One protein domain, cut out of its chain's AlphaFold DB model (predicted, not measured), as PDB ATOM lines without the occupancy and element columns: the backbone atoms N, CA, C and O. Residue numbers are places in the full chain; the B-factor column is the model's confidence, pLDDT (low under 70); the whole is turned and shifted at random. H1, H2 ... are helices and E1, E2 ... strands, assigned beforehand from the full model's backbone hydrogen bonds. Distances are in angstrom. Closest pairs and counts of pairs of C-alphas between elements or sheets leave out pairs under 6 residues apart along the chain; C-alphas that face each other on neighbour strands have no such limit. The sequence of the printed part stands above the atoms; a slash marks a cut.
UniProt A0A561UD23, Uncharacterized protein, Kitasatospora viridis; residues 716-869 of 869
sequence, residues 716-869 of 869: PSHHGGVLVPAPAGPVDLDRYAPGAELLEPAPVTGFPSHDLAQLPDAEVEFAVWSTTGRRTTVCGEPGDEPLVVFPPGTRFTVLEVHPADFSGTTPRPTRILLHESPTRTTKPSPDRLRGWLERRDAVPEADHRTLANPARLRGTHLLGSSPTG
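Overview. This is residues 716 to 869 of the 869 residues of an uncharacterized protein of Kitasatospora viridis (UniProt A0A561UD23). With little regular structure, this compact domain has a strongly twisted sheet, E1 E4 E7 E6 E2, with H2 packed over one face, the small antiparallel sheet E3 E5 near edge strand E1, and long loops. The printed part has 154 residues, 58 in three named helices and seven strands: mixed class, larger sheet mixed. The radius of gyration of the C-alphas is 14.9 A; spans are 41 by 41 by 32 A.

Along the chain. E1 (720 to 725) begins at C-alpha 720 (-101.994, 41.058, 50.773). Then come H1 (733 to 736), E2 (741 to 744), E3 (748 to 750), E4 (764 to 770), E5 (788 to 790), E6 (794 to 802, 22.5 A), E7 (814 to 820), H2 (831 to 841, 15.0 A) and H3 (854 to 857), ending at C-alpha 857 (-87.132, 32.014, 60.031).

Arrangement. E4 and E7 are parallel; N 765 and O 814 are 2.8 A apart, within hydrogen-bond range. H2, 9.3 A over the sheet, has every O i to N i+4 pair within range; H1 and H3 are too short. The closest C-alphas of E1 and E3, Val 724 and Gly 750, are 4.3 A apart.

Size, cuts and confidence. The printed part has no cut. Links E3 to E4, E4 to E5, E6 to E7 and H2 to H3 are long. Low-confidence stretches include residues 845 to 862.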
ATOM      1  N   PRO A 716    -106.712  38.006  63.633       82.94
ATOM      2  CA  PRO A 716    -107.062  38.748  62.427       82.94
ATOM      3  C   PRO A 716    -106.411  38.166  61.165       82.94
ATOM      4  O   PRO A 716    -105.225  37.819  61.164       82.94
ATOM      5  N   SER A 717    -107.183  38.101  60.079       84.75
ATOM      6  CA  SER A 717    -106.673  37.721  58.759       84.75
ATOM      7  C   SER A 717    -105.765  38.811  58.169       84.75
ATOM      8  O   SER A 717    -105.920  40.008  58.422       84.75
ATOM      9  N   HIS A 718    -104.819  38.398  57.339       84.06
ATOM     10  CA  HIS A 718    -103.990  39.235  56.495       84.06
ATOM     11  C   HIS A 718    -104.422  39.063  55.036       84.06
ATOM     12  O   HIS A 718    -104.442  37.951  54.508       84.06
ATOM     13  N   HIS A 719    -104.735  40.187  54.395       84.75
ATOM     14  CA  HIS A 719    -105.034  40.272  52.972       84.75
ATOM     15  C   HIS A 719    -103.913  41.060  52.296       84.75
ATOM     16  O   HIS A 719    -103.742  42.240  52.608       84.75
ATOM     17  N   GLY A 720    -103.150  40.425  51.409       83.38
ATOM     18  CA  GLY A 720    -101.994  41.058  50.773       83.38
ATOM     19  C   GLY A 720    -100.874  40.085  50.423       83.38
ATOM     20  O   GLY A 720    -101.003  38.878  50.625       83.38
ATOM     21  N   GLY A 721     -99.790  40.624  49.861       87.56
ATOM     22  CA  GLY A 721     -98.590  39.860  49.529       87.56
ATOM     23  C   GLY A 721     -97.811  39.462  50.780       87.56
ATOM     24  O   GLY A 721     -97.645  40.263  51.697       87.56
ATOM     25  N   VAL A 722     -97.355  38.213  50.804       89.88
ATOM     26  CA  VAL A 722     -96.559  37.626  51.877       89.88
ATOM     27  C   VAL A 722     -95.349  36.933  51.266       89.88
ATOM     28  O   VAL A 722     -95.504  36.074  50.402       89.88
ATOM     29  N   LEU A 723     -94.149  37.269  51.730       86.31
ATOM     30  CA  LEU A 723     -92.926  36.559  51.364       86.31
ATOM     31  C   LEU A 723     -92.705  35.394  52.305       86.31
ATOM     32  O   LEU A 723     -92.656  35.573  53.521       86.31
ATOM     33  N   VAL A 724     -92.552  34.207  51.739       84.75
ATOM     34  CA  VAL A 724     -92.218  33.004  52.488       84.75
ATOM     35  C   VAL A 724     -90.786  32.596  52.123       84.75
ATOM     36  O   VAL A 724     -90.502  32.334  50.950       84.75
ATOM     37  N   PRO A 725     -89.875  32.547  53.109       71.19
ATOM     38  CA  PRO A 725     -88.495  32.148  52.876       71.19
ATOM     39  C   PRO A 725     -88.404  30.663  52.506       71.19
ATOM     40  O   PRO A 725     -89.007  29.823  53.178       71.19
ATOM     41  N   ALA A 726     -87.648  30.330  51.457       68.75
ATOM     42  CA  ALA A 726     -87.414  28.947  51.032       68.75
ATOM     43  C   ALA A 726     -86.007  28.458  51.440       68.75
ATOM     44  O   ALA A 726     -85.110  29.281  51.648       68.75
ATOM     45  N   PRO A 727     -85.791  27.133  51.563       63.53
ATOM     46  CA  PRO A 727     -84.458  26.574  51.785       63.53
ATOM     47  C   PRO A 727     -83.526  26.799  50.582       63.53
ATOM     48  O   PRO A 727     -83.986  26.905  49.447       63.53
ATOM     49  N   ALA A 728     -82.214  26.793  50.842       53.53
ATOM     50  CA  ALA A 728     -81.178  26.639  49.817       53.53
ATOM     51  C   ALA A 728     -81.068  25.154  49.421       53.53
ATOM     52  O   ALA A 728     -80.997  24.296  50.305       53.53
ATOM     53  N   GLY A 729     -81.070  24.838  48.124       55.75
ATOM     54  CA  GLY A 729     -80.969  23.470  47.621       55.75
ATOM     55  C   GLY A 729     -81.748  23.231  46.320       55.75
ATOM     56  O   GLY A 729     -82.654  23.995  45.983       55.75
ATOM     57  N   PRO A 730     -81.441  22.135  45.596       56.28
ATOM     58  CA  PRO A 730     -82.039  21.844  44.299       56.28
ATOM     59  C   PRO A 730     -83.559  21.714  44.416       56.28
ATOM     60  O   PRO A 730     -84.083  20.883  45.162       56.28
ATOM     61  N   VAL A 731     -84.264  22.544  43.652       66.75
ATOM     62  CA  VAL A 731     -85.723  22.557  43.589       66.75
ATOM     63  C   VAL A 731     -86.165  21.875  42.309       66.75
ATOM     64  O   VAL A 731     -85.813  22.309  41.217       66.75
ATOM     65  N   ASP A 732     -86.975  20.829  42.447       73.19
ATOM     66  CA  ASP A 732     -87.740  20.294  41.326       73.19
ATOM     67  C   ASP A 732     -88.814  21.320  40.937       73.19
ATOM     68  O   ASP A 732     -89.829  21.459  41.624       73.19
ATOM     69  N   LEU A 733     -88.550  22.110  39.893       76.75
ATOM     70  CA  LEU A 733     -89.468  23.148  39.424       76.75
ATOM     71  C   LEU A 733     -90.700  22.567  38.718       76.75
ATOM     72  O   LEU A 733     -91.721  23.254  38.656       76.75
ATOM     73  N   ASP A 734     -90.658  21.306  38.274       79.19
ATOM     74  CA  ASP A 734     -91.763  20.673  37.544       79.19
ATOM     75  C   ASP A 734     -93.010  20.523  38.431       79.19
ATOM     76  O   ASP A 734     -94.147  20.614  37.959       79.19
ATOM     77  N   ARG A 735     -92.819  20.406  39.753       79.06
ATOM     78  CA  ARG A 735     -93.913  20.376  40.740       79.06
ATOM     79  C   ARG A 735     -94.669  21.708  40.872       79.06
ATOM     80  O   ARG A 735     -95.743  21.742  41.471       79.06
ATOM     81  N   TYR A 736     -94.105  22.800  40.353       86.69
ATOM     82  CA  TYR A 736     -94.666  24.150  40.414       86.69
ATOM     83  C   TYR A 736     -95.217  24.615  39.066       86.69
ATOM     84  O   TYR A 736     -95.206  25.806  38.762       86.69
ATOM     85  N   ALA A 737     -95.730  23.702  38.244       86.38
ATOM     86  CA  ALA A 737     -96.432  24.100  37.031       86.38
ATOM     87  C   ALA A 737     -97.571  25.097  37.360       86.38
ATOM     88  O   ALA A 737     -98.354  24.843  38.283       86.38
ATOM     89  N   PRO A 738     -97.704  26.224  36.632       89.50
ATOM     90  CA  PRO A 738     -98.831  27.138  36.785       89.50
ATOM     91  C   PRO A 738    -100.179  26.405  36.786       89.50
ATOM     92  O   PRO A 738    -100.469  25.596  35.907       89.50
ATOM     93  N   GLY A 739    -101.007  26.682  37.789       84.69
ATOM     94  CA  GLY A 739    -102.276  26.006  38.050       84.69
ATOM     95  C   GLY A 739    -102.191  24.793  38.985       84.69
ATOM     96  O   GLY A 739    -103.238  24.314  39.415       84.69
ATOM     97  N   ALA A 740    -100.994  24.312  39.341       86.56
ATOM     98  CA  ALA A 740    -100.835  23.240  40.323       86.56
ATOM     99  C   ALA A 740    -101.343  23.672  41.711       86.56
ATOM    100  O   ALA A 740    -101.108  24.796  42.157       86.56
ATOM    101  N   GLU A 741    -102.036  22.768  42.406       87.38
ATOM    102  CA  GLU A 741    -102.551  22.982  43.763       87.38
ATOM    103  C   GLU A 741    -101.618  22.296  44.771       87.38
ATOM    104  O   GLU A 741    -101.474  21.075  44.779       87.38
ATOM    105  N   LEU A 742    -100.991  23.087  45.637       87.69
ATOM    106  CA  LEU A 742    -100.111  22.644  46.710       87.69
ATOM    107  C   LEU A 742    -100.898  22.597  48.021       87.69
ATOM    108  O   LEU A 742    -101.522  23.585  48.409       87.69
ATOM    109  N   LEU A 743    -100.842  21.473  48.731       87.62
ATOM    110  CA  LEU A 743    -101.341  21.353  50.100       87.62
ATOM    111  C   LEU A 743    -100.146  21.336  51.050       87.62
ATOM    112  O   LEU A 743     -99.330  20.422  50.985       87.62
ATOM    113  N   GLU A 744    -100.051  22.317  51.944       88.69
ATOM    114  CA  GLU A 744     -98.996  22.346  52.955       88.69
ATOM    115  C   GLU A 744     -99.562  21.900  54.313       88.69
ATOM    116  O   GLU A 744    -100.335  22.643  54.925       88.69
ATOM    117  N   PRO A 745     -99.231  20.684  54.792       85.19
ATOM    118  CA  PRO A 745     -99.708  20.199  56.083       85.19
ATOM    119  C   PRO A 745     -99.082  20.951  57.265       85.19
ATOM    120  O   PRO A 745     -99.687  20.977  58.333       85.19
ATOM    121  N   ALA A 746     -97.909  21.575  57.105       87.75
ATOM    122  CA  ALA A 746     -97.260  22.364  58.149       87.75
ATOM    123  C   ALA A 746     -97.816  23.802  58.249       87.75
ATOM    124  O   ALA A 746     -98.360  24.335  57.283       87.75
ATOM    125  N   PRO A 747     -97.661  24.482  59.401       90.25
ATOM    126  CA  PRO A 747     -97.857  25.927  59.460       90.25
ATOM    127  C   PRO A 747     -96.769  26.646  58.645       90.25
ATOM    128  O   PRO A 747     -95.586  26.325  58.768       90.25
ATOM    129  N   VAL A 748     -97.152  27.650  57.854       89.38
ATOM    130  CA  VAL A 748     -96.219  28.434  57.022       89.38
ATOM    131  C   VAL A 748     -96.084  29.835  57.587       89.38
ATOM    132  O   VAL A 748     -97.085  30.527  57.740       89.38
ATOM    133  N   THR A 749     -94.861  30.276  57.866       89.00
ATOM    134  CA  THR A 749     -94.580  31.628  58.366       89.00
ATOM    135  C   THR A 749     -93.970  32.474  57.252       89.00
ATOM    136  O   THR A 749     -93.038  32.029  56.588       89.00
ATOM    137  N   GLY A 750     -94.474  33.691  57.063       86.38
ATOM    138  CA  GLY A 750     -93.953  34.649  56.093       86.38
ATOM    139  C   GLY A 750     -94.131  36.103  56.529       86.38
ATOM    140  O   GLY A 750     -94.691  36.388  57.589       86.38
ATOM    141  N   PHE A 751     -93.658  37.022  55.693       86.06
ATOM    142  CA  PHE A 751     -93.567  38.450  55.982       86.06
ATOM    143  C   PHE A 751     -94.497  39.269  55.085       86.06
ATOM    144  O   PHE A 751     -94.460  39.090  53.871       86.06
ATOM    145  N   PRO A 752     -95.301  40.195  55.632       83.44
ATOM    146  CA  PRO A 752     -96.180  41.060  54.846       83.44
ATOM    147  C   PRO A 752     -95.471  42.312  54.294       83.44
ATOM    148  O   PRO A 752     -96.052  43.062  53.508       83.44
ATOM    149  N   SER A 753     -94.244  42.576  54.754       77.56
ATOM    150  CA  SER A 753     -93.423  43.729  54.382       77.56
ATOM    151  C   SER A 753     -92.816  43.531  52.987       77.56
ATOM    152  O   SER A 753     -92.323  42.451  52.669       77.56
ATOM    153  N   HIS A 754     -92.850  44.573  52.154       67.75
ATOM    154  CA  HIS A 754     -92.322  44.545  50.782       67.75
ATOM    155  C   HIS A 754     -90.910  45.140  50.672       67.75
ATOM    156  O   HIS A 754     -90.272  44.998  49.647       67.75
ATOM    157  N   ASP A 755     -90.408  45.779  51.721       66.44
ATOM    158  CA  ASP A 755     -89.103  46.444  51.806       66.44
ATOM    159  C   ASP A 755     -88.046  45.594  52.535       66.44
ATOM    160  O   ASP A 755     -86.978  46.084  52.900       66.44
ATOM    161  N   LEU A 756     -88.339  44.312  52.771       67.19
ATOM    162  CA  LEU A 756     -87.372  43.374  53.328       67.19
ATOM    163  C   LEU A 756     -86.311  43.020  52.287       67.19
ATOM    164  O   LEU A 756     -86.634  42.595  51.169       67.19
ATOM    165  N   ALA A 757     -85.048  43.138  52.705       60.34
ATOM    166  CA  ALA A 757     -83.903  42.675  51.938       60.34
ATOM    167  C   ALA A 757     -84.103  41.212  51.525       60.34
ATOM    168  O   ALA A 757     -84.641  40.404  52.292       60.34
ATOM    169  N   GLN A 758     -83.650  40.860  50.318       62.97
ATOM    170  CA  GLN A 758     -83.549  39.455  49.932       62.97
ATOM    171  C   GLN A 758     -82.741  38.704  50.996       62.97
ATOM    172  O   GLN A 758     -81.717  39.193  51.477       62.97
ATOM    173  N   LEU A 759     -83.229  37.530  51.400       59.03
ATOM    174  CA  LEU A 759     -82.515  36.713  52.370       59.03
ATOM    175  C   LEU A 759     -81.190  36.253  51.752       59.03
ATOM    176  O   LEU A 759     -81.220  35.651  50.675       59.03
ATOM    177  N   PRO A 760     -80.044  36.501  52.411       50.81
ATOM    178  CA  PRO A 760     -78.776  35.972  51.936       50.81
ATOM    179  C   PRO A 760     -78.880  34.442  51.854       50.81
ATOM    180  O   PRO A 760     -79.373  33.802  52.788       50.81
ATOM    181  N   ASP A 761     -78.457  33.886  50.717       54.41
ATOM    182  CA  ASP A 761     -78.455  32.452  50.374       54.41
ATOM    183  C   ASP A 761     -79.808  31.821  49.970       54.41
ATOM    184  O   ASP A 761     -79.889  30.601  49.827       54.41
ATOM    185  N   ALA A 762     -80.884  32.593  49.771       60.16
ATOM    186  CA  ALA A 762     -82.153  32.036  49.289       60.16
ATOM    187  C   ALA A 762     -82.120  31.792  47.766       60.16
ATOM    188  O   ALA A 762     -82.210  32.730  46.983       60.16
ATOM    189  N   GLU A 763     -82.024  30.530  47.335       67.12
ATOM    190  CA  GLU A 763     -82.081  30.153  45.907       67.12
ATOM    191  C   GLU A 763     -83.505  30.232  45.328       67.12
ATOM    192  O   GLU A 763     -83.692  30.424  44.120       67.12
ATOM    193  N   VAL A 764     -84.508  30.116  46.204       75.19
ATOM    194  CA  VAL A 764     -85.929  30.205  45.871       75.19
ATOM    195  C   VAL A 764     -86.647  31.148  46.826       75.19
ATOM    196  O   VAL A 764     -86.357  31.215  48.020       75.19
ATOM    197  N   GLU A 765     -87.629  31.863  46.303       81.25
ATOM    198  CA  GLU A 765     -88.489  32.746  47.067       81.25
ATOM    199  C   GLU A 765     -89.956  32.505  46.709       81.25
ATOM    200  O   GLU A 765     -90.348  32.540  45.542       81.25
ATOM    201  N   PHE A 766     -90.788  32.277  47.722       86.50
ATOM    202  CA  PHE A 766     -92.228  32.163  47.529       86.50
ATOM    203  C   PHE A 766     -92.887  33.507  47.806       86.50
ATOM    204  O   PHE A 766     -92.791  34.046  48.910       86.50
ATOM    205  N   ALA A 767     -93.612  34.023  46.823       89.81
ATOM    206  CA  ALA A 767     -94.498  35.160  47.003       89.81
ATOM    207  C   ALA A 767     -95.931  34.635  47.057       89.81
ATOM    208  O   ALA A 767     -96.385  33.978  46.128       89.81
ATOM    209  N   VAL A 768     -96.650  34.898  48.143       90.81
ATOM    210  CA  VAL A 768     -98.005  34.388  48.360       90.81
ATOM    211  C   VAL A 768     -98.980  35.550  48.436       90.81
ATOM    212  O   VAL A 768     -98.844  36.423  49.288       90.81
ATOM    213  N   TRP A 769    -100.013  35.555  47.600       90.38
ATOM    214  CA  TRP A 769    -101.172  36.409  47.831       90.38
ATOM    215  C   TRP A 769    -102.083  35.760  48.878       90.38
ATOM    216  O   TRP A 769    -102.755  34.763  48.604       90.38
ATOM    217  N   SER A 770    -102.070  36.315  50.088       89.62
ATOM    218  CA  SER A 770    -102.837  35.843  51.240       89.62
ATOM    219  C   SER A 770    -104.256  36.405  51.240       89.62
ATOM    220  O   SER A 770    -104.486  37.587  50.969       89.62
ATOM    221  N   THR A 771    -105.206  35.560  51.628       83.38
ATOM    222  CA  THR A 771    -106.600  35.917  51.912       83.38
ATOM    223  C   THR A 771    -107.049  35.490  53.310       83.38
ATOM    224  O   THR A 771    -107.974  36.093  53.850       83.38
ATOM    225  N   THR A 772    -106.418  34.489  53.927       81.88
ATOM    226  CA  THR A 772    -106.787  33.976  55.256       81.88
ATOM    227  C   THR A 772    -105.606  33.762  56.206       81.88
ATOM    228  O   THR A 772    -105.838  33.471  57.385       81.88
ATOM    229  N   GLY A 773    -104.363  33.986  55.754       86.88
ATOM    230  CA  GLY A 773    -103.170  33.997  56.608       86.88
ATOM    231  C   GLY A 773    -103.354  34.871  57.855       86.88
ATOM    232  O   GLY A 773    -104.046  35.884  57.820       86.88
ATOM    233  N   ARG A 774    -102.788  34.478  58.997       91.88
ATOM    234  CA  ARG A 774    -103.108  35.066  60.310       91.88
ATOM    235  C   ARG A 774    -101.998  35.975  60.810       91.88
ATOM    236  O   ARG A 774    -100.835  35.581  60.836       91.88
ATOM    237  N   ARG A 775    -102.354  37.186  61.244       89.44
ATOM    238  CA  ARG A 775    -101.399  38.152  61.802       89.44
ATOM    239  C   ARG A 775    -101.006  37.722  63.212       89.44
ATOM    240  O   ARG A 775    -101.833  37.762  64.120       89.44
ATOM    241  N   THR A 776     -99.744  37.342  63.402       88.19
ATOM    242  CA  THR A 776     -99.216  36.955  64.725       88.19
ATOM    243  C   THR A 776     -98.394  38.059  65.383       88.19
ATOM    244  O   THR A 776     -97.836  37.851  66.448       88.19
ATOM    245  N   THR A 777     -98.366  39.260  64.800       79.44
ATOM    246  CA  THR A 777     -97.635  40.432  65.319       79.44
ATOM    247  C   THR A 777     -97.997  40.781  66.764       79.44
ATOM    248  O   THR A 777     -97.158  41.231  67.529       79.44
ATOM    249  N   VAL A 778     -99.233  40.489  67.170       78.25
ATOM    250  CA  VAL A 778     -99.737  40.677  68.539       78.25
ATOM    251  C   VAL A 778     -99.074  39.759  69.578       78.25
ATOM    252  O   VAL A 778     -99.197  39.995  70.779       78.25
ATOM    253  N   CYS A 779     -98.400  38.699  69.130       79.88
ATOM    254  CA  CYS A 779     -97.657  37.752  69.959       79.88
ATOM    255  C   CYS A 779     -96.190  38.166  70.178       79.88
ATOM    256  O   CYS A 779     -95.529  37.586  71.052       79.88
ATOM    257  N   GLY A 780     -95.707  39.139  69.402       72.31
ATOM    258  CA  GLY A 780     -94.352  39.679  69.464       72.31
ATOM    259  C   GLY A 780     -94.207  40.813  70.474       72.31
ATOM    260  O   GLY A 780     -95.186  41.306  71.042       72.31
ATOM    261  N   GLU A 781     -92.965  41.202  70.721       68.12
ATOM    262  CA  GLU A 781     -92.609  42.424  71.436       68.12
ATOM    263  C   GLU A 781     -92.576  43.626  70.465       68.12
ATOM    264  O   GLU A 781     -92.440  43.449  69.251       68.12
ATOM    265  N   PRO A 782     -92.715  44.873  70.952       53.25
ATOM    266  CA  PRO A 782     -92.590  46.058  70.105       53.25
ATOM    267  C   PRO A 782     -91.236  46.091  69.380       53.25
ATOM    268  O   PRO A 782     -90.190  46.090  70.024       53.25
ATOM    269  N   GLY A 783     -91.268  46.136  68.047       58.12
ATOM    270  CA  GLY A 783     -90.074  46.074  67.197       58.12
ATOM    271  C   GLY A 783     -89.787  44.694  66.592       58.12
ATOM    272  O   GLY A 783     -88.934  44.611  65.712       58.12
ATOM    273  N   ASP A 784     -90.508  43.639  66.997       68.75
ATOM    274  CA  ASP A 784     -90.461  42.348  66.299       68.75
ATOM    275  C   ASP A 784     -90.999  42.491  64.867       68.75
ATOM    276  O   ASP A 784     -91.982  43.200  64.616       68.75
ATOM    277  N   GLU A 785     -90.368  41.786  63.921       75.62
ATOM    278  CA  GLU A 785     -90.794  41.814  62.522       75.62
ATOM    279  C   GLU A 785     -92.234  41.290  62.402       75.62
ATOM    280  O   GLU A 785     -92.566  40.237  62.964       75.62
ATOM    281  N   PRO A 786     -93.119  41.983  61.668       82.38
ATOM    282  CA  PRO A 786     -94.464  41.497  61.452       82.38
ATOM    283  C   PRO A 786     -94.478  40.133  60.745       82.38
ATOM    284  O   PRO A 786     -93.986  39.987  59.631       82.38
ATOM    285  N   LEU A 787     -95.117  39.141  61.369       86.69
ATOM    286  CA  LEU A 787     -95.273  37.794  60.816       86.69
ATOM    287  C   LEU A 787     -96.728  37.479  60.459       86.69
ATOM    288  O   LEU A 787     -97.660  37.700  61.248       86.69
ATOM    289  N   VAL A 788     -96.902  36.865  59.292       91.19
ATOM    290  CA  VAL A 788     -98.129  36.200  58.852       91.19
ATOM    291  C   VAL A 788     -97.915  34.695  58.929       91.19
ATOM    292  O   VAL A 788     -96.916  34.182  58.432       91.19
ATOM    293  N   VAL A 789     -98.848  33.980  59.559       92.38
ATOM    294  CA  VAL A 789     -98.807  32.518  59.669       92.38
ATOM    295  C   VAL A 789    -100.024  31.914  58.981       92.38
ATOM    296  O   VAL A 789    -101.164  32.182  59.368       92.38
ATOM    297  N   PHE A 790     -99.794  31.082  57.971       92.31
ATOM    298  CA  PHE A 790    -100.821  30.248  57.363       92.31
ATOM    299  C   PHE A 790    -101.013  28.983  58.213       92.31
ATOM    300  O   PHE A 790    -100.018  28.347  58.585       92.31
ATOM    301  N   PRO A 791    -102.257  28.610  58.563       90.06
ATOM    302  CA  PRO A 791    -102.516  27.420  59.366       90.06
ATOM    303  C   PRO A 791    -102.043  26.110  58.701       90.06
ATOM    304  O   PRO A 791    -101.972  26.037  57.472       90.06
ATOM    305  N   PRO A 792    -101.798  25.048  59.491       87.69
ATOM    306  CA  PRO A 792    -101.616  23.689  58.976       87.69
ATOM    307  C   PRO A 792    -102.742  23.280  58.008       87.69
ATOM    308  O   PRO A 792    -103.920  23.448  58.330       87.69
ATOM    309  N   GLY A 793    -102.393  22.734  56.839       85.19
ATOM    310  CA  GLY A 793    -103.344  22.294  55.809       85.19
ATOM    311  C   GLY A 793    -103.777  23.385  54.819       85.19
ATOM    312  O   GLY A 793    -104.763  23.199  54.099       85.19
ATOM    313  N   THR A 794    -103.075  24.522  54.775       88.00
ATOM    314  CA  THR A 794    -103.368  25.603  53.821       88.00
ATOM    315  C   THR A 794    -103.097  25.148  52.386       88.00
ATOM    316  O   THR A 794    -102.128  24.435  52.114       88.00
ATOM    317  N   ARG A 795    -103.967  25.564  51.457       88.25
ATOM    318  CA  ARG A 795    -103.806  25.307  50.024       88.25
ATOM    319  C   ARG A 795    -103.306  26.528  49.274       88.25
ATOM    320  O   ARG A 795    -103.843  27.624  49.438       88.25
ATOM    321  N   PHE A 796    -102.352  26.304  48.381       90.38
ATOM    322  CA  PHE A 796    -101.782  27.320  47.511       90.38
ATOM    323  C   PHE A 796    -101.906  26.886  46.055       90.38
ATOM    324  O   PHE A 796    -101.510  25.783  45.706       90.38
ATOM    325  N   THR A 797    -102.434  27.751  45.200       89.75
ATOM    326  CA  THR A 797    -102.412  27.537  43.748       89.75
ATOM    327  C   THR A 797    -101.189  28.236  43.180       89.75
ATOM    328  O   THR A 797    -100.981  29.416  43.471       89.75
ATOM    329  N   VAL A 798    -100.394  27.539  42.372       91.19
ATOM    330  CA  VAL A 798     -99.260  28.142  41.671       91.19
ATOM    331  C   VAL A 798     -99.776  29.033  40.550       91.19
ATOM    332  O   VAL A 798    -100.583  28.605  39.731       91.19
ATOM    333  N   LEU A 799     -99.335  30.284  40.524       90.25
ATOM    334  CA  LEU A 799     -99.716  31.259  39.508       90.25
ATOM    335  C   LEU A 799     -98.676  31.314  38.398       90.25
ATOM    336  O   LEU A 799     -99.011  31.171  37.229       90.25
ATOM    337  N   GLU A 800     -97.422  31.531  38.783       89.19
ATOM    338  CA  GLU A 800     -96.297  31.743  37.881       89.19
ATOM    339  C   GLU A 800     -95.010  31.247  38.547       89.19
ATOM    340  O   GLU A 800     -94.886  31.259  39.776       89.19
ATOM    341  N   VAL A 801     -94.041  30.851  37.725       88.81
ATOM    342  CA  VAL A 801     -92.669  30.554  38.147       88.81
ATOM    343  C   VAL A 801     -91.747  31.444  37.332       88.81
ATOM    344  O   VAL A 801     -91.775  31.412  36.103       88.81
ATOM    345  N   HIS A 802     -90.954  32.262  38.013       85.69
ATOM    346  CA  HIS A 802     -89.921  33.092  37.410       85.69
ATOM    347  C   HIS A 802     -88.574  32.430  37.707       85.69
ATOM    348  O   HIS A 802     -88.173  32.404  38.872       85.69
ATOM    349  N   PRO A 803     -87.896  31.846  36.705       79.38
ATOM    350  CA  PRO A 803     -86.598  31.220  36.920       79.38
ATOM    351  C   PRO A 803     -85.570  32.259  37.375       79.38
ATOM    352  O   PRO A 803     -85.709  33.447  37.077       79.38
ATOM    353  N   ALA A 804     -84.545  31.806  38.097       76.69
ATOM    354  CA  ALA A 804     -83.464  32.681  38.528       76.69
ATOM    355  C   ALA A 804     -82.797  33.381  37.333       76.69
ATOM    356  O   ALA A 804     -82.521  32.759  36.304       76.69
ATOM    357  N   ASP A 805     -82.506  34.669  37.503       72.88
ATOM    358  CA  ASP A 805     -81.769  35.472  36.534       72.88
ATOM    359  C   ASP A 805     -80.495  35.997  37.192       72.88
ATOM    360  O   ASP A 805     -80.521  36.866  38.067       72.88
ATOM    361  N   PHE A 806     -79.368  35.433  36.768       65.75
ATOM    362  CA  PHE A 806     -78.031  35.802  37.233       65.75
ATOM    363  C   PHE A 806     -77.277  36.676  36.216       65.75
ATOM    364  O   PHE A 806     -76.088  36.924  36.392       65.75
ATOM    365  N   SER A 807     -77.935  37.108  35.132       55.94
ATOM    366  CA  SER A 807     -77.301  37.832  34.020       55.94
ATOM    367  C   SER A 807     -77.286  39.362  34.183       55.94
ATOM    368  O   SER A 807     -76.568  40.042  33.449       55.94
ATOM    369  N   GLY A 808     -78.044  39.906  35.147       56.78
ATOM    370  CA  GLY A 808     -78.139  41.340  35.455       56.78
ATOM    371  C   GLY A 808     -77.210  41.833  36.578       56.78
ATOM    372  O   GLY A 808     -76.533  41.056  37.244       56.78
ATOM    373  N   THR A 809     -77.201  43.153  36.816       52.97
ATOM    374  CA  THR A 809     -76.389  43.830  37.855       52.97
ATOM    375  C   THR A 809     -76.767  43.433  39.289       52.97
ATOM    376  O   THR A 809     -75.952  43.597  40.194       52.97
ATOM    377  N   THR A 810     -77.981  42.911  39.494       57.78
ATOM    378  CA  THR A 810     -78.462  42.332  40.754       57.78
ATOM    379  C   THR A 810     -79.009  40.921  40.488       57.78
ATOM    380  O   THR A 810     -79.949  40.774  39.700       57.78
ATOM    381  N   PRO A 811     -78.430  39.862  41.084       64.06
ATOM    382  CA  PRO A 811     -78.910  38.498  40.879       64.06
ATOM    383  C   PRO A 811     -80.309  38.329  41.484       64.06
ATOM    384  O   PRO A 811     -80.564  38.766  42.607       64.06
ATOM    385  N   ARG A 812     -81.225  37.696  40.745       70.06
ATOM    386  CA  ARG A 812     -82.590  37.406  41.207       70.06
ATOM    387  C   ARG A 812     -82.768  35.901  41.423       70.06
ATOM    388  O   ARG A 812     -82.520  35.140  40.486       70.06
ATOM    389  N   PRO A 813     -83.215  35.457  42.613       76.00
ATOM    390  CA  PRO A 813     -83.489  34.046  42.862       76.00
ATOM    391  C   PRO A 813     -84.723  33.579  42.087       76.00
ATOM    392  O   PRO A 813     -85.508  34.391  41.587       76.00
ATOM    393  N   THR A 814     -84.926  32.264  42.015       82.50
ATOM    394  CA  THR A 814     -86.150  31.722  41.413       82.50
ATOM    395  C   THR A 814     -87.345  32.140  42.265       82.50
ATOM    396  O   THR A 814     -87.375  31.875  43.466       82.50
ATOM    397  N   ARG A 815     -88.355  32.776  41.669       86.19
ATOM    398  CA  ARG A 815     -89.568  33.200  42.377       86.19
ATOM    399  C   ARG A 815     -90.756  32.349  41.977       86.19
ATOM    400  O   ARG A 815     -91.046  32.186  40.797       86.19
ATOM    401  N   ILE A 816     -91.477  31.840  42.967       88.88
ATOM    402  CA  ILE A 816     -92.708  31.077  42.758       88.88
ATOM    403  C   ILE A 816     -93.862  31.898  43.327       88.88
ATOM    404  O   ILE A 816     -93.918  32.177  44.526       88.88
ATOM    405  N   LEU A 817     -94.781  32.300  42.452       91.00
ATOM    406  CA  LEU A 817     -95.946  33.099  42.806       91.00
ATOM    407  C   LEU A 817     -97.108  32.168  43.130       91.00
ATOM    408  O   LEU A 817     -97.491  31.325  42.322       91.00
ATOM    409  N   LEU A 818     -97.688  32.345  44.308       91.25
ATOM    410  CA  LEU A 818     -98.734  31.503  44.860       91.25
ATOM    411  C   LEU A 818     -99.961  32.339  45.230       91.25
ATOM    412  O   LEU A 818     -99.850  33.475  45.688       91.25
ATOM    413  N   HIS A 819    -101.144  31.748  45.118       89.25
ATOM    414  CA  HIS A 819    -102.376  32.299  45.671       89.25
ATOM    415  C   HIS A 819    -102.967  31.357  46.714       89.25
ATOM    416  O   HIS A 819    -103.240  30.185  46.431       89.25
ATOM    417  N   GLU A 820    -103.230  31.876  47.909       88.75
ATOM    418  CA  GLU A 820    -103.942  31.130  48.940       88.75
ATOM    419  C   GLU A 820    -105.379  30.839  48.492       88.75
ATOM    420  O   GLU A 820    -106.156  31.748  48.205       88.75
ATOM    421  N   SER A 821    -105.746  29.562  48.428       79.62
ATOM    422  CA  SER A 821    -107.009  29.115  47.836       79.62
ATOM    423  C   SER A 821    -107.960  28.589  48.919       79.62
ATOM    424  O   SER A 821    -107.851  27.426  49.310       79.62
ATOM    425  N   PRO A 822    -108.908  29.410  49.420       57.06
ATOM    426  CA  PRO A 822    -109.846  28.976  50.456       57.06
ATOM    427  C   PRO A 822    -110.926  28.021  49.917       57.06
ATOM    428  O   PRO A 822    -111.489  27.238  50.676       57.06
ATOM    429  N   THR A 823    -111.218  28.062  48.609       55.25
ATOM    430  CA  THR A 823    -112.167  27.174  47.911       55.25
ATOM    431  C   THR A 823    -111.678  26.881  46.487       55.25
ATOM    432  O   THR A 823    -111.014  27.715  45.876       55.25
ATOM    433  N   ARG A 824    -112.021  25.709  45.931       52.31
ATOM    434  CA  ARG A 824    -111.576  25.240  44.596       52.31
ATOM    435  C   ARG A 824    -112.166  26.005  43.395       52.31
ATOM    436  O   ARG A 824    -111.917  25.628  42.257       52.31
ATOM    437  N   THR A 825    -112.982  27.033  43.623       46.16
ATOM    438  CA  THR A 825    -113.855  27.633  42.596       46.16
ATOM    439  C   THR A 825    -113.402  28.996  42.080       46.16
ATOM    440  O   THR A 825    -113.912  29.451  41.059       46.16
ATOM    441  N   THR A 826    -112.468  29.669  42.752       50.50
ATOM    442  CA  THR A 826    -112.058  31.037  42.395       50.50
ATOM    443  C   THR A 826    -110.764  31.000  41.591       50.50
ATOM    444  O   THR A 826    -109.756  30.526  42.103       50.50
ATOM    445  N   LYS A 827    -110.772  31.501  40.348       52.72
ATOM    446  CA  LYS A 827    -109.561  31.589  39.514       52.72
ATOM    447  C   LYS A 827    -108.760  32.843  39.906       52.72
ATOM    448  O   LYS A 827    -109.265  33.948  39.707       52.72
ATOM    449  N   PRO A 828    -107.562  32.709  40.494       59.31
ATOM    450  CA  PRO A 828    -106.782  33.859  40.948       59.31
ATOM    451  C   PRO A 828    -106.095  34.597  39.787       59.31
ATOM    452  O   PRO A 828    -105.615  33.959  38.853       59.31
ATOM    453  N   SER A 829    -106.036  35.935  39.854       66.69
ATOM    454  CA  SER A 829    -105.209  36.763  38.955       66.69
ATOM    455  C   SER A 829    -103.824  36.999  39.589       66.69
ATOM    456  O   SER A 829    -103.760  37.332  40.779       66.69
ATOM    457  N   PRO A 830    -102.723  36.858  38.823       75.94
ATOM    458  CA  PRO A 830    -101.368  37.147  39.296       75.94
ATOM    459  C   PRO A 830    -101.066  38.648  39.430       75.94
ATOM    460  O   PRO A 830    -100.120  39.007  40.129       75.94
ATOM    461  N   ASP A 831    -101.872  39.532  38.833       76.94
ATOM    462  CA  ASP A 831    -101.546  40.958  38.655       76.94
ATOM    463  C   ASP A 831    -101.314  41.688  39.984       76.94
ATOM    464  O   ASP A 831    -100.403  42.505  40.118       76.94
ATOM    465  N   ARG A 832    -102.103  41.355  41.011       73.00
ATOM    466  CA  ARG A 832    -101.972  41.960  42.347       73.00
ATOM    467  C   ARG A 832    -100.666  41.586  43.036       73.00
ATOM    468  O   ARG A 832    -100.052  42.429  43.689       73.00
ATOM    469  N   LEU A 833    -100.263  40.324  42.906       80.19
ATOM    470  CA  LEU A 833     -99.028  39.816  43.493       80.19
ATOM    471  C   LEU A 833     -97.812  40.319  42.711       80.19
ATOM    472  O   LEU A 833     -96.819  40.701  43.326       80.19
ATOM    473  N   ARG A 834     -97.924  40.419  41.382       83.12
ATOM    474  CA  ARG A 834     -96.905  41.024  40.520       83.12
ATOM    475  C   ARG A 834     -96.668  42.488  40.879       83.12
ATOM    476  O   ARG A 834     -95.548  42.839  41.217       83.12
ATOM    477  N   GLY A 835     -97.718  43.306  40.945       78.69
ATOM    478  CA  GLY A 835     -97.584  44.711  41.343       78.69
ATOM    479  C   GLY A 835     -97.073  44.893  42.779       78.69
ATOM    480  O   GLY A 835     -96.473  45.912  43.114       78.69
ATOM    481  N   TRP A 836     -97.300  43.914  43.660       81.88
ATOM    482  CA  TRP A 836     -96.705  43.898  44.997       81.88
ATOM    483  C   TRP A 836     -95.198  43.603  44.962       81.88
ATOM    484  O   TRP A 836     -94.443  44.303  45.634       81.88
ATOM    485  N   LEU A 837     -94.760  42.647  44.138       81.88
ATOM    486  CA  LEU A 837     -93.340  42.359  43.907       81.88
ATOM    487  C   LEU A 837     -92.619  43.496  43.176       81.88
ATOM    488  O   LEU A 837     -91.493  43.809  43.530       81.88
ATOM    489  N   GLU A 838     -93.267  44.166  42.226       82.94
ATOM    490  CA  GLU A 838     -92.703  45.335  41.539       82.94
ATOM    491  C   GLU A 838     -92.407  46.476  42.518       82.94
ATOM    492  O   GLU A 838     -91.341  47.079  42.452       82.94
ATOM    493  N   ARG A 839     -93.311  46.746  43.473       76.38
ATOM    494  CA  ARG A 839     -93.058  47.738  44.532       76.38
ATOM    495  C   ARG A 839     -91.879  47.358  45.413       76.38
ATOM    496  O   ARG A 839     -91.149  48.245  45.828       76.38
ATOM    497  N   ARG A 840     -91.719  46.067  45.700       77.62
ATOM    498  CA  ARG A 840     -90.562  45.547  46.428       77.62
ATOM    499  C   ARG A 840     -89.274  45.732  45.636       77.62
ATOM    500  O   ARG A 840     -88.312  46.265  46.166       77.62
ATOM    501  N   ASP A 841     -89.269  45.325  44.373       76.69
ATOM    502  CA  ASP A 841     -88.093  45.414  43.506       76.69
ATOM    503  C   ASP A 841     -87.716  46.868  43.172       76.69
ATOM    504  O   ASP A 841     -86.588  47.131  42.762       76.69
ATOM    505  N   ALA A 842     -88.651  47.808  43.336       75.81
ATOM    506  CA  ALA A 842     -88.417  49.241  43.202       75.81
ATOM    507  C   ALA A 842     -87.790  49.885  44.452       75.81
ATOM    508  O   ALA A 842     -87.366  51.039  44.369       75.81
ATOM    509  N   VAL A 843     -87.741  49.186  45.594       70.88
ATOM    510  CA  VAL A 843     -87.039  49.684  46.782       70.88
ATOM    511  C   VAL A 843     -85.531  49.638  46.499       70.88
ATOM    512  O   VAL A 843     -85.017  48.588  46.110       70.88
ATOM    513  N   PRO A 844     -84.796  50.756  46.647       70.12
ATOM    514  CA  PRO A 844     -83.345  50.744  46.506       70.12
ATOM    515  C   PRO A 844     -82.697  49.782  47.506       70.12
ATOM    516  O   PRO A 844     -83.117  49.718  48.659       70.12
ATOM    517  N   GLU A 845     -81.620  49.090  47.119       63.25
ATOM    518  CA  GLU A 845     -80.940  48.144  48.024       63.25
ATOM    519  C   GLU A 845     -80.480  48.782  49.344       63.25
ATOM    520  O   GLU A 845     -80.468  48.116  50.376       63.25
ATOM    521  N   ALA A 846     -80.144  50.077  49.328       59.94
ATOM    522  CA  ALA A 846     -79.769  50.843  50.517       59.94
ATOM    523  C   ALA A 846     -80.932  51.053  51.507       59.94
ATOM    524  O   ALA A 846     -80.691  51.231  52.700       59.94
ATOM    525  N   ASP A 847     -82.170  51.000  51.015       59.88
ATOM    526  CA  ASP A 847     -83.397  51.193  51.791       59.88
ATOM    527  C   ASP A 847     -84.029  49.853  52.208       59.88
ATOM    528  O   ASP A 847     -85.023  49.823  52.937       59.88
ATOM    529  N   HIS A 848     -83.449  48.725  51.779       68.25
ATOM    530  CA  HIS A 848     -83.890  47.408  52.209       68.25
ATOM    531  C   HIS A 848     -83.641  47.202  53.706       68.25
ATOM    532  O   HIS A 848     -82.515  47.256  54.209       68.25
ATOM    533  N   ARG A 849     -84.703  46.857  54.436       68.19
ATOM    534  CA  ARG A 849     -84.600  46.494  55.849       68.19
ATOM    535  C   ARG A 849     -84.013  45.092  55.987       68.19
ATOM    536  O   ARG A 849     -84.496  44.132  55.388       68.19
ATOM    537  N   THR A 850     -82.966  44.968  56.800       64.62
ATOM    538  CA  THR A 850     -82.316  43.681  57.091       64.62
ATOM    539  C   THR A 850     -82.990  42.998  58.279       64.62
ATOM    540  O   THR A 850     -83.273  43.633  59.294       64.62
ATOM    541  N   LEU A 851     -83.214  41.685  58.184       61.75
ATOM    542  CA  LEU A 851     -83.746  40.891  59.293       61.75
ATOM    543  C   LEU A 851     -82.680  40.701  60.379       61.75
ATOM    544  O   LEU A 851     -81.597  40.187  60.113       61.75
ATOM    545  N   ALA A 852     -83.014  41.037  61.627       56.72
ATOM    546  CA  ALA A 852     -82.097  40.913  62.763       56.72
ATOM    547  C   ALA A 852     -81.698  39.455  63.091       56.72
ATOM    548  O   ALA A 852     -80.646  39.222  63.684       56.72
ATOM    549  N   ASN A 853     -82.523  38.461  62.731       60.12
ATOM    550  CA  ASN A 853     -82.224  37.039  62.949       60.12
ATOM    551  C   ASN A 853     -82.854  36.131  61.870       60.12
ATOM    552  O   ASN A 853     -83.879  35.488  62.120       60.12
ATOM    553  N   PRO A 854     -82.256  36.049  60.669       61.03
ATOM    554  CA  PRO A 854     -82.817  35.279  59.558       61.03
ATOM    555  C   PRO A 854     -82.823  33.763  59.818       61.03
ATOM    556  O   PRO A 854     -83.670  33.051  59.285       61.03
ATOM    557  N   ALA A 855     -81.930  33.254  60.678       60.88
ATOM    558  CA  ALA A 855     -81.801  31.824  60.966       60.88
ATOM    559  C   ALA A 855     -83.042  31.220  61.650       60.88
ATOM    560  O   ALA A 855     -83.400  30.084  61.356       60.88
ATOM    561  N   ARG A 856     -83.744  31.988  62.497       60.09
ATOM    562  CA  ARG A 856     -84.994  31.570  63.179       60.09
ATOM    563  C   ARG A 856     -86.207  31.439  62.250       60.09
ATOM    564  O   ARG A 856     -87.293  31.042  62.672       60.09
ATOM    565  N   LEU A 857     -86.055  31.882  61.008       60.06
ATOM    566  CA  LEU A 857     -87.132  32.014  60.031       60.06
ATOM    567  C   LEU A 857     -86.833  31.200  58.766       60.06
ATOM    568  O   LEU A 857     -87.612  31.245  57.820       60.06
ATOM    569  N   ARG A 858     -85.739  30.423  58.752       58.44
ATOM    570  CA  ARG A 858     -85.418  29.503  57.657       58.44
ATOM    571  C   ARG A 858     -86.458  28.383  57.606       58.44
ATOM    572  O   ARG A 858     -86.600  27.607  58.548       58.44
ATOM    573  N   GLY A 859     -87.179  28.294  56.492       54.56
ATOM    574  CA  GLY A 859     -87.941  27.100  56.153       54.56
ATOM    575  C   GLY A 859     -86.967  26.010  55.722       54.56
ATOM    576  O   GLY A 859     -86.185  26.219  54.805       54.56
ATOM    577  N   THR A 860     -86.992  24.851  56.372       45.81
ATOM    578  CA  THR A 860     -86.096  23.732  56.034       45.81
ATOM    579  C   THR A 860     -86.597  22.871  54.878       45.81
ATOM    580  O   THR A 860     -85.870  22.015  54.387       45.81
ATOM    581  N   HIS A 861     -87.814  23.134  54.377       59.19
ATOM    582  CA  HIS A 861     -88.394  22.422  53.239       59.19
ATOM    583  C   HIS A 861     -89.307  23.315  52.391       59.19
ATOM    584  O   HIS A 861     -89.951  24.236  52.891       59.19
ATOM    585  N   LEU A 862     -89.389  22.976  51.105       66.19
ATOM    586  CA  LEU A 862     -90.229  23.616  50.098       66.19
ATOM    587  C   LEU A 862     -91.736  23.418  50.362       66.19
ATOM    588  O   LEU A 862     -92.146  22.346  50.820       66.19
ATOM    589  N   LEU A 863     -92.564  24.403  50.000       73.31
ATOM    590  CA  LEU A 863     -94.019  24.364  50.206       73.31
ATOM    591  C   LEU A 863     -94.697  23.231  49.429       73.31
ATOM    592  O   LEU A 863     -94.557  23.142  48.209       73.31
ATOM    593  N   GLY A 864     -95.452  22.381  50.130       61.00
ATOM    594  CA  GLY A 864     -96.164  21.245  49.529       61.00
ATOM    595  C   GLY A 864     -95.303  19.994  49.316       61.00
ATOM    596  O   GLY A 864     -95.659  19.128  48.521       61.00
ATOM    597  N   SER A 865     -94.163  19.884  50.004       62.84
ATOM    598  CA  SER A 865     -93.339  18.667  49.966       62.84
ATOM    599  C   SER A 865     -93.991  17.545  50.783       62.84
ATOM    600  O   SER A 865     -94.278  17.731  51.965       62.84
ATOM    601  N   SER A 866     -94.184  16.373  50.172       50.47
ATOM    602  CA  SER A 866     -94.477  15.127  50.899       50.47
ATOM    603  C   SER A 866     -93.177  14.513  51.442       50.47
ATOM    604  O   SER A 866     -92.121  14.739  50.854       50.47
ATOM    605  N   PRO A 867     -93.221  13.720  52.528       36.75
ATOM    606  CA  PRO A 867     -92.041  13.081  53.118       36.75
ATOM    607  C   PRO A 867     -91.464  11.943  52.257       36.75
ATOM    608  O   PRO A 867     -90.491  11.317  52.657       36.75
ATOM    609  N   THR A 868     -92.046  11.653  51.094       33.06
ATOM    610  CA  THR A 868     -91.523  10.676  50.135       33.06
ATOM    611  C   THR A 868     -90.848  11.384  48.969       33.06
ATOM    612  O   THR A 868     -91.437  11.544  47.899       33.06
ATOM    613  N   GLY A 869     -89.621  11.827  49.235       33.00
ATOM    614  CA  GLY A 869     -88.495  11.750  48.310       33.00
ATOM    615  C   GLY A 869     -87.485  10.792  48.917       33.00
ATOM    616  O   GLY A 869     -87.084  11.072  50.068       33.00
TER     617      GLY A 869